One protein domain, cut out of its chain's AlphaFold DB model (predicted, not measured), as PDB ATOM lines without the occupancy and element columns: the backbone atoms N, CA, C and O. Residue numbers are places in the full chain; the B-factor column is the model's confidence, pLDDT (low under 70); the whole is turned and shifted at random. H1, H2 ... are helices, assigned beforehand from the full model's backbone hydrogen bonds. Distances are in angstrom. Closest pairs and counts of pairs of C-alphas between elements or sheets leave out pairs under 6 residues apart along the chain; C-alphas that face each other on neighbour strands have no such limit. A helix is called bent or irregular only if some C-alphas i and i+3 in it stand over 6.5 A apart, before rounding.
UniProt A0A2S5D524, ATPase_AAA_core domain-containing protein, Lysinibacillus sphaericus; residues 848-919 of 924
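Overview. This is residues 848 to 919 of the 924 residues of the protein "ATPase_AAA_core domain-containing protein" of Lysinibacillus sphaericus (UniProt A0A2S5D524). Three short helices, H1, H2 and H3, make a small up-and-down bundle, each running against the one before it, with their centres at the corners of a triangle. From the end of H3 the chain turns about perpendicular into the longer helix H4, which leaves the bundle as an arm; its residues 902 to 919 stick out from the body and give the whole its length. The printed part has 72 residues, with four named helices in the order H1, H2, H3, H4 and no named strand, and its class is all helix. The whole is loose, with a radius of gyration of the C-alphas of 15.1 A, and elongated, spanning 48 by 27 by 18 A.

Along the chain. H1 takes residues 848 to 861 and is 20.0 A long from first to last C-alpha, beginning with C-alpha 848 at (-7.043, 13.876, 15.314). H2, residues 867 to 879, is 18.5 A long. H3, residues 883 to 896, is 19.8 A long, and its last C-alpha, 896, is at (-21.861, 33.392, 14.323). H4, residues 898 to 919, is 31.7 A long and ends with C-alpha 919 at (-14.220, 48.294, -17.967). No helix is bent or irregular.

Arrangement. In the bundle, H1 and H2 are close but not clearly touching, with the closest C-alphas, those of Leu 856 and Ile 873, 6.5 A apart. They run opposite ways at a steep tilt of 42 degrees. H2 touches H3 with residues 874 to 878 alone; the closest C-alphas, those of Ile 877 and Arg 886, are 6.0 A apart. H2 and H3 form a helical hairpin, running opposite ways at a shallow tilt of 21 degrees. H1 and H3 only just touch, with 3 pairs of C-alphas within 8 A, by residue 860 of H1 and residues 892 to 896 of H3; the closest C-alphas are those of Phe 860 and Lys 896, 7.4 A apart. These two run the same way at a shallow tilt of 22 degrees. H4 is about perpendicular to H3, at 84 degrees, and close but not clearly touching it, with the closest C-alphas, those of Lys 894 and Ile 901, 7.6 A apart. H4 is apart from H1 and H2. In H1, H2, H3 and H4 every O i to N i+4 pair is within hydrogen-bond range.

Size, cuts and confidence. The two C-alphas farthest apart, those of His 850 and Lys 919, are 48.5 A from each other. Without residues 902 to 919, which stand free, the body of 54 residues spans 27 by 18 by 16 A, with a radius of gyration of 10.5 A. The printed part has no cut, and its three links are tight. The mean pLDDT of the printed part is 84.6; residues 899, 900 and 903, in H4, are under 70.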
ATOM      1  N   VAL A 848      -7.501  12.564  15.811       85.94
ATOM      2  CA  VAL A 848      -7.043  13.876  15.314       85.94
ATOM      3  C   VAL A 848      -8.220  14.698  14.791       85.94
ATOM      4  O   VAL A 848      -8.354  15.870  15.146       85.94
ATOM      5  N   ALA A 849      -9.099  14.087  13.991       87.81
ATOM      6  CA  ALA A 849     -10.291  14.745  13.465       87.81
ATOM      7  C   ALA A 849     -11.260  15.121  14.596       87.81
ATOM      8  O   ALA A 849     -11.776  16.237  14.614       87.81
ATOM      9  N   HIS A 850     -11.435  14.246  15.589       87.44
ATOM     10  CA  HIS A 850     -12.238  14.514  16.784       87.44
ATOM     11  C   HIS A 850     -11.717  15.714  17.583       87.44
ATOM     12  O   HIS A 850     -12.466  16.652  17.867       87.44
ATOM     13  N   LYS A 851     -10.413  15.738  17.894       89.69
ATOM     14  CA  LYS A 851      -9.758  16.876  18.565       89.69
ATOM     15  C   LYS A 851      -9.889  18.160  17.750       89.69
ATOM     16  O   LYS A 851     -10.144  19.221  18.317       89.69
ATOM     17  N   HIS A 852      -9.753  18.065  16.429       89.94
ATOM     18  CA  HIS A 852      -9.911  19.197  15.525       89.94
ATOM     19  C   HIS A 852     -11.339  19.757  15.552       89.94
ATOM     20  O   HIS A 852     -11.518  20.958  15.745       89.94
ATOM     21  N   ILE A 853     -12.360  18.900  15.459       90.44
ATOM     22  CA  ILE A 853     -13.770  19.304  15.553       90.44
ATOM     23  C   ILE A 853     -14.060  19.939  16.919       90.44
ATOM     24  O   ILE A 853     -14.669  21.007  16.977       90.44
ATOM     25  N   LYS A 854     -13.567  19.356  18.021       90.19
ATOM     26  CA  LYS A 854     -13.689  19.955  19.363       90.19
ATOM     27  C   LYS A 854     -13.049  21.343  19.436       90.19
ATOM     28  O   LYS A 854     -13.665  22.260  19.974       90.19
ATOM     29  N   LYS A 855     -11.859  21.521  18.852       91.69
ATOM     30  CA  LYS A 855     -11.187  22.826  18.761       91.69
ATOM     31  C   LYS A 855     -12.017  23.835  17.960       91.69
ATOM     32  O   LYS A 855     -12.151  24.974  18.393       91.69
ATOM     33  N   LEU A 856     -12.615  23.430  16.836       91.69
ATOM     34  CA  LEU A 856     -13.515  24.300  16.065       91.69
ATOM     35  C   LEU A 856     -14.729  24.728  16.893       91.69
ATOM     36  O   LEU A 856     -15.068  25.907  16.907       91.69
ATOM     37  N   ILE A 857     -15.349  23.800  17.629       90.38
ATOM     38  CA  ILE A 857     -16.478  24.105  18.522       90.38
ATOM     39  C   ILE A 857     -16.062  25.105  19.612       90.38
ATOM     40  O   ILE A 857     -16.795  26.057  19.866       90.38
ATOM     41  N   GLN A 858     -14.874  24.953  20.203       90.94
ATOM     42  CA  GLN A 858     -14.340  25.913  21.179       90.94
ATOM     43  C   GLN A 858     -14.099  27.300  20.559       90.94
ATOM     44  O   GLN A 858     -14.465  28.312  21.153       90.94
ATOM     45  N   LEU A 859     -13.565  27.372  19.335       89.69
ATOM     46  CA  LEU A 859     -13.422  28.641  18.606       89.69
ATOM     47  C   LEU A 859     -14.785  29.280  18.289       89.69
ATOM     48  O   LEU A 859     -14.940  30.503  18.336       89.69
ATOM     49  N   PHE A 860     -15.814  28.469  18.029       85.75
ATOM     50  CA  PHE A 860     -17.189  28.953  17.905       85.75
ATOM     51  C   PHE A 860     -17.774  29.479  19.222       85.75
ATOM     52  O   PHE A 860     -18.677  30.311  19.166       85.75
ATOM     53  N   GLN A 861     -17.245  29.087  20.378       86.56
ATOM     54  CA  GLN A 861     -17.695  29.567  21.692       86.56
ATOM     55  C   GLN A 861     -16.944  30.810  22.194       86.56
ATOM     56  O   GLN A 861     -17.454  31.501  23.065       86.56
ATOM     57  N   LYS A 862     -15.767  31.121  21.637       86.88
ATOM     58  CA  LYS A 862     -14.980  32.322  21.977       86.88
ATOM     59  C   LYS A 862     -15.748  33.610  21.638       86.88
ATOM     60  O   LYS A 862     -16.319  33.674  20.553       86.88
ATOM     61  N   GLU A 863     -15.754  34.616  22.513       78.00
ATOM     62  CA  GLU A 863     -16.456  35.891  22.256       78.00
ATOM     63  C   GLU A 863     -15.855  36.627  21.049       78.00
ATOM     64  O   GLU A 863     -16.556  36.849  20.065       78.00
ATOM     65  N   ASP A 864     -14.537  36.849  21.059       80.19
ATOM     66  CA  ASP A 864     -13.816  37.502  19.962       80.19
ATOM     67  C   ASP A 864     -13.009  36.502  19.126       80.19
ATOM     68  O   ASP A 864     -12.071  35.851  19.602       80.19
ATOM     69  N   VAL A 865     -13.365  36.393  17.844       82.81
ATOM     70  CA  VAL A 865     -12.672  35.553  16.857       82.81
ATOM     71  C   VAL A 865     -11.953  36.451  15.857       82.81
ATOM     72  O   VAL A 865     -12.580  37.270  15.191       82.81
ATOM     73  N   THR A 866     -10.638  36.287  15.736       84.81
ATOM     74  CA  THR A 866      -9.815  37.035  14.771       84.81
ATOM     75  C   THR A 866     -10.105  36.603  13.328       84.81
ATOM     76  O   THR A 866     -10.536  35.476  13.084       84.81
ATOM     77  N   GLU A 867      -9.808  37.454  12.339       80.75
ATOM     78  CA  GLU A 867     -10.022  37.106  10.920       80.75
ATOM     79  C   GLU A 867      -9.190  35.885  10.487       80.75
ATOM     80  O   GLU A 867      -9.651  35.041   9.719       80.75
ATOM     81  N   VAL A 868      -7.992  35.718  11.059       83.44
ATOM     82  CA  VAL A 868      -7.152  34.527  10.851       83.44
ATOM     83  C   VAL A 868      -7.847  33.267  11.379       83.44
ATOM     84  O   VAL A 868      -7.885  32.244  10.692       83.44
ATOM     85  N   GLU A 869      -8.448  33.330  12.572       87.00
ATOM     86  CA  GLU A 869      -9.233  32.225  13.135       87.00
ATOM     87  C   GLU A 869     -10.505  31.960  12.308       87.00
ATOM     88  O   GLU A 869     -10.842  30.801  12.073       87.00
ATOM     89  N   ARG A 870     -11.179  32.998  11.796       85.88
ATOM     90  CA  ARG A 870     -12.357  32.870  10.918       85.88
ATOM     91  C   ARG A 870     -12.017  32.146   9.614       85.88
ATOM     92  O   ARG A 870     -12.736  31.219   9.226       85.88
ATOM     93  N   GLN A 871     -10.918  32.524   8.962       85.31
ATOM     94  CA  GLN A 871     -10.428  31.852   7.754       85.31
ATOM     95  C   GLN A 871     -10.017  30.407   8.038       85.31
ATOM     96  O   GLN A 871     -10.338  29.507   7.259       85.31
ATOM     97  N   TYR A 872      -9.347  30.170   9.170       89.88
ATOM     98  CA  TYR A 872      -8.997  28.825   9.616       89.88
ATOM     99  C   TYR A 872     -10.243  27.954   9.823       89.88
ATOM    100  O   TYR A 872     -10.280  26.830   9.321       89.88
ATOM    101  N   ILE A 873     -11.284  28.471  10.485       90.56
ATOM    102  CA  ILE A 873     -12.556  27.762  10.682       90.56
ATOM    103  C   ILE A 873     -13.194  27.419   9.334       90.56
ATOM    104  O   ILE A 873     -13.611  26.279   9.136       90.56
ATOM    105  N   LYS A 874     -13.253  28.371   8.394       89.38
ATOM    106  CA  LYS A 874     -13.883  28.144   7.088       89.38
ATOM    107  C   LYS A 874     -13.160  27.057   6.286       89.38
ATOM    108  O   LYS A 874     -13.797  26.080   5.900       89.38
ATOM    109  N   LYS A 875     -11.830  27.156   6.154       91.19
ATOM    110  CA  LYS A 875     -10.998  26.121   5.508       91.19
ATOM    111  C   LYS A 875     -11.141  24.758   6.189       91.19
ATOM    112  O   LYS A 875     -11.183  23.728   5.526       91.19
ATOM    113  N   SER A 876     -11.242  24.760   7.518       91.00
ATOM    114  CA  SER A 876     -11.421  23.544   8.309       91.00
ATOM    115  C   SER A 876     -12.768  22.869   8.063       91.00
ATOM    116  O   SER A 876     -12.816  21.647   8.014       91.00
ATOM    117  N   ILE A 877     -13.849  23.640   7.898       91.50
ATOM    118  CA  ILE A 877     -15.180  23.111   7.560       91.50
ATOM    119  C   ILE A 877     -15.177  22.497   6.162       91.50
ATOM    120  O   ILE A 877     -15.683  21.388   5.991       91.50
ATOM    121  N   ASP A 878     -14.567  23.179   5.192       90.44
ATOM    122  CA  ASP A 878     -14.523  22.724   3.798       90.44
ATOM    123  C   ASP A 878     -13.751  21.390   3.652       90.44
ATOM    124  O   ASP A 878     -14.049  20.588   2.769       90.44
ATOM    125  N   MET A 879     -12.816  21.106   4.569       91.06
ATOM    126  CA  MET A 879     -12.061  19.847   4.639       91.06
ATOM    127  C   MET A 879     -12.868  18.658   5.207       91.06
ATOM    128  O   MET A 879     -12.523  17.506   4.950       91.06
ATOM    129  N   ILE A 880     -13.922  18.887   6.001       91.25
ATOM    130  CA  ILE A 880     -14.644  17.808   6.706       91.25
ATOM    131  C   ILE A 880     -15.475  17.000   5.717       91.25
ATOM    132  O   ILE A 880     -16.429  17.531   5.169       91.25
ATOM    133  N   GLY A 881     -15.158  15.720   5.510       87.88
ATOM    134  CA  GLY A 881     -15.860  14.850   4.555       87.88
ATOM    135  C   GLY A 881     -17.271  14.416   4.968       87.88
ATOM    136  O   GLY A 881     -18.090  14.160   4.094       87.88
ATOM    137  N   GLU A 882     -17.570  14.366   6.270       89.81
ATOM    138  CA  GLU A 882     -18.842  13.835   6.771       89.81
ATOM    139  C   GLU A 882     -19.991  14.863   6.655       89.81
ATOM    140  O   GLU A 882     -19.932  15.904   7.331       89.81
ATOM    141  N   PRO A 883     -21.043  14.607   5.844       89.75
ATOM    142  CA  PRO A 883     -22.047  15.617   5.498       89.75
ATOM    143  C   PRO A 883     -22.797  16.194   6.699       89.75
ATOM    144  O   PRO A 883     -23.010  17.406   6.763       89.75
ATOM    145  N   LEU A 884     -23.166  15.358   7.676       88.69
ATOM    146  CA  LEU A 884     -23.925  15.797   8.852       88.69
ATOM    147  C   LEU A 884     -23.108  16.741   9.743       88.69
ATOM    148  O   LEU A 884     -23.608  17.776  10.195       88.69
ATOM    149  N   ILE A 885     -21.830  16.414   9.960       88.94
ATOM    150  CA  ILE A 885     -20.910  17.240  10.751       88.94
ATOM    151  C   ILE A 885     -20.647  18.562  10.026       88.94
ATOM    152  O   ILE A 885     -20.744  19.628  10.643       88.94
ATOM    153  N   ARG A 886     -20.367  18.505   8.715       92.62
ATOM    154  CA  ARG A 886     -20.143  19.697   7.886       92.62
ATOM    155  C   ARG A 886     -21.354  20.626   7.932       92.62
ATOM    156  O   ARG A 886     -21.199  21.790   8.292       92.62
ATOM    157  N   TYR A 887     -22.555  20.103   7.677       92.19
ATOM    158  CA  TYR A 887     -23.797  20.879   7.712       92.19
ATOM    159  C   TYR A 887     -24.001  21.578   9.064       92.19
ATOM    160  O   TYR A 887     -24.346  22.763   9.123       92.19
ATOM    161  N   LYS A 888     -23.742  20.874  10.175       92.25
ATOM    162  CA  LYS A 888     -23.886  21.454  11.514       92.25
ATOM    163  C   LYS A 888     -22.886  22.584  11.767       92.25
ATOM    164  O   LYS A 888     -23.285  23.631  12.281       92.25
ATOM    165  N   LEU A 889     -21.619  22.402  11.396       92.00
ATOM    166  CA  LEU A 889     -20.581  23.426  11.568       92.00
ATOM    167  C   LEU A 889     -20.784  24.621  10.626       92.00
ATOM    168  O   LEU A 889     -20.577  25.757  11.044       92.00
ATOM    169  N   GLU A 890     -21.265  24.403   9.400       90.50
ATOM    170  CA  GLU A 890     -21.666  25.479   8.485       90.50
ATOM    171  C   GLU A 890     -22.830  26.300   9.044       90.50
ATOM    172  O   GLU A 890     -22.820  27.528   8.964       90.50
ATOM    173  N   SER A 891     -23.825  25.638   9.638       89.50
ATOM    174  CA  SER A 891     -24.933  26.312  10.319       89.50
ATOM    175  C   SER A 891     -24.427  27.177  11.481       89.50
ATOM    176  O   SER A 891     -24.822  28.340  11.605       89.50
ATOM    177  N   MET A 892     -23.494  26.658  12.288       89.44
ATOM    178  CA  MET A 892     -22.848  27.420  13.368       89.44
ATOM    179  C   MET A 892     -22.029  28.602  12.834       89.44
ATOM    180  O   MET A 892     -22.122  29.700  13.383       89.44
ATOM    181  N   TYR A 893     -21.296  28.408  11.734       89.19
ATOM    182  CA  TYR A 893     -20.536  29.459  11.059       89.19
ATOM    183  C   TYR A 893     -21.441  30.584  10.559       89.19
ATOM    184  O   TYR A 893     -21.214  31.747  10.890       89.19
ATOM    185  N   LYS A 894     -22.515  30.244   9.836       86.81
ATOM    186  CA  LYS A 894     -23.500  31.219   9.343       86.81
ATOM    187  C   LYS A 894     -24.153  31.988  10.485       86.81
ATOM    188  O   LYS A 894     -24.335  33.192  10.366       86.81
ATOM    189  N   LYS A 895     -24.480  31.315  11.594       85.56
ATOM    190  CA  LYS A 895     -25.085  31.961  12.766       85.56
ATOM    191  C   LYS A 895     -24.126  32.956  13.424       85.56
ATOM    192  O   LYS A 895     -24.539  34.071  13.724       85.56
ATOM    193  N   LYS A 896     -22.862  32.567  13.629       82.94
ATOM    194  CA  LYS A 896     -21.861  33.392  14.323       82.94
ATOM    195  C   LYS A 896     -21.349  34.562  13.480       82.94
ATOM    196  O   LYS A 896     -21.129  35.638  14.014       82.94
ATOM    197  N   PHE A 897     -21.188  34.363  12.175       82.81
ATOM    198  CA  PHE A 897     -20.590  35.342  11.261       82.81
ATOM    199  C   PHE A 897     -21.615  35.963  10.300       82.81
ATOM    200  O   PHE A 897     -21.256  36.420   9.222       82.81
ATOM    201  N   SER A 898     -22.902  35.966  10.654       75.56
ATOM    202  CA  SER A 898     -23.983  36.424   9.767       75.56
ATOM    203  C   SER A 898     -23.812  37.869   9.273       75.56
ATOM    204  O   SER A 898     -24.093  38.146   8.108       75.56
ATOM    205  N   GLU A 899     -23.327  38.779  10.121       68.12
ATOM    206  CA  GLU A 899     -23.079  40.182   9.755       68.12
ATOM    207  C   GLU A 899     -21.851  40.347   8.855       68.12
ATOM    208  O   GLU A 899     -21.928  41.042   7.844       68.12
ATOM    209  N   SER A 900     -20.750  39.650   9.150       68.12
ATOM    210  CA  SER A 900     -19.558  39.683   8.295       68.12
ATOM    211  C   SER A 900     -19.788  38.996   6.951       68.12
ATOM    212  O   SER A 900     -19.300  39.476   5.940       68.12
ATOM    213  N   ILE A 901     -20.610  37.942   6.889       70.12
ATOM    214  CA  ILE A 901     -21.020  37.315   5.620       70.12
ATOM    215  C   ILE A 901     -21.826  38.294   4.751       70.12
ATOM    216  O   ILE A 901     -21.608  38.348   3.541       70.12
ATOM    217  N   LYS A 902     -22.732  39.085   5.345       70.88
ATOM    218  CA  LYS A 902     -23.475  40.132   4.617       70.88
ATOM    219  C   LYS A 902     -22.551  41.252   4.133       70.88
ATOM    220  O   LYS A 902     -22.724  41.734   3.016       70.88
ATOM    221  N   ALA A 903     -21.576  41.648   4.950       63.81
ATOM    222  CA  ALA A 903     -20.573  42.639   4.570       63.81
ATOM    223  C   ALA A 903     -19.683  42.138   3.418       63.81
ATOM    224  O   ALA A 903     -19.511  42.861   2.442       63.81
ATOM    225  N   ASP A 904     -19.205  40.892   3.474       72.88
ATOM    226  CA  ASP A 904     -18.382  40.278   2.420       72.88
ATOM    227  C   ASP A 904     -19.149  40.148   1.094       72.88
ATOM    228  O   ASP A 904     -18.607  40.437   0.029       72.88
ATOM    229  N   GLN A 905     -20.431  39.762   1.144       74.12
ATOM    230  CA  GLN A 905     -21.298  39.746  -0.042       74.12
ATOM    231  C   GLN A 905     -21.448  41.143  -0.642       74.12
ATOM    232  O   GLN A 905     -21.323  41.305  -1.853       74.12
ATOM    233  N   ARG A 906     -21.643  42.161   0.205       72.25
ATOM    234  CA  ARG A 906     -21.763  43.543  -0.251       72.25
ATOM    235  C   ARG A 906     -20.460  44.080  -0.842       72.25
ATOM    236  O   ARG A 906     -20.510  44.801  -1.830       72.25
ATOM    237  N   ILE A 907     -19.311  43.730  -0.263       74.62
ATOM    238  CA  ILE A 907     -17.990  44.078  -0.806       74.62
ATOM    239  C   ILE A 907     -17.820  43.448  -2.187       74.62
ATOM    240  O   ILE A 907     -17.459  44.153  -3.119       74.62
ATOM    241  N   LYS A 908     -18.157  42.165  -2.342       79.81
ATOM    242  CA  LYS A 908     -18.036  41.468  -3.625       79.81
ATOM    243  C   LYS A 908     -18.949  42.055  -4.709       79.81
ATOM    244  O   LYS A 908     -18.497  42.263  -5.828       79.81
ATOM    245  N   GLU A 909     -20.200  42.373  -4.373       79.50
ATOM    246  CA  GLU A 909     -21.118  43.085  -5.280       79.50
ATOM    247  C   GLU A 909     -20.540  44.437  -5.719       79.50
ATOM    248  O   GLU A 909     -20.583  44.781  -6.899       79.50
ATOM    249  N   LEU A 910     -19.975  45.192  -4.772       80.44
ATOM    250  CA  LEU A 910     -19.359  46.485  -5.053       80.44
ATOM    251  C   LEU A 910     -18.074  46.344  -5.880       80.44
ATOM    252  O   LEU A 910     -17.830  47.186  -6.734       80.44
ATOM    253  N   GLU A 911     -17.263  45.307  -5.670       84.50
ATOM    254  CA  GLU A 911     -16.068  45.017  -6.474       84.50
ATOM    255  C   GLU A 911     -16.428  44.623  -7.912       84.50
ATOM    256  O   GLU A 911     -15.809  45.129  -8.848       84.50
ATOM    257  N   GLU A 912     -17.454  43.788  -8.103       84.44
ATOM    258  CA  GLU A 912     -17.978  43.425  -9.427       84.44
ATOM    259  C   GLU A 912     -18.555  44.656 -10.154       84.44
ATOM    260  O   GLU A 912     -18.272  44.878 -11.335       84.44
ATOM    261  N   GLU A 913     -19.298  45.517  -9.449       82.06
ATOM    262  CA  GLU A 913     -19.800  46.789  -9.986       82.06
ATOM    263  C   GLU A 913     -18.649  47.748 -10.344       82.06
ATOM    264  O   GLU A 913     -18.663  48.396 -11.395       82.06
ATOM    265  N   LEU A 914     -17.603  47.796  -9.518       80.62
ATOM    266  CA  LEU A 914     -16.423  48.631  -9.731       80.62
ATOM    267  C   LEU A 914     -15.562  48.115 -10.897       80.62
ATOM    268  O   LEU A 914     -15.069  48.929 -11.679       80.62
ATOM    269  N   GLU A 915     -15.434  46.798 -11.089       83.00
ATOM    270  CA  GLU A 915     -14.827  46.202 -12.290       83.00
ATOM    271  C   GLU A 915     -15.619  46.524 -13.561       83.00
ATOM    272  O   GLU A 915     -15.028  46.890 -14.583       83.00
ATOM    273  N   LEU A 916     -16.951  46.426 -13.516       81.12
ATOM    274  CA  LEU A 916     -17.814  46.772 -14.648       81.12
ATOM    275  C   LEU A 916     -17.688  48.260 -15.009       81.12
ATOM    276  O   LEU A 916     -17.567  48.603 -16.189       81.12
ATOM    277  N   LEU A 917     -17.635  49.143 -14.009       78.94
ATOM    278  CA  LEU A 917     -17.431  50.581 -14.200       78.94
ATOM    279  C   LEU A 917     -16.020  50.916 -14.713       78.94
ATOM    280  O   LEU A 917     -15.880  51.793 -15.570       78.94
ATOM    281  N   LYS A 918     -14.980  50.214 -14.241       78.44
ATOM    282  CA  LYS A 918     -13.600  50.335 -14.751       78.44
ATOM    283  C   LYS A 918     -13.500  49.907 -16.216       78.44
ATOM    284  O   LYS A 918     -12.995  50.679 -17.034       78.44
ATOM    285  N   LYS A 919     -14.093  48.757 -16.571       77.62
ATOM    286  CA  LYS A 919     -14.220  48.294 -17.967       77.62
ATOM    287  C   LYS A 919     -14.984  49.292 -18.837       77.62
ATOM    288  O   LYS A 919     -14.543  49.580 -19.945       77.62
TER     289      LYS A 919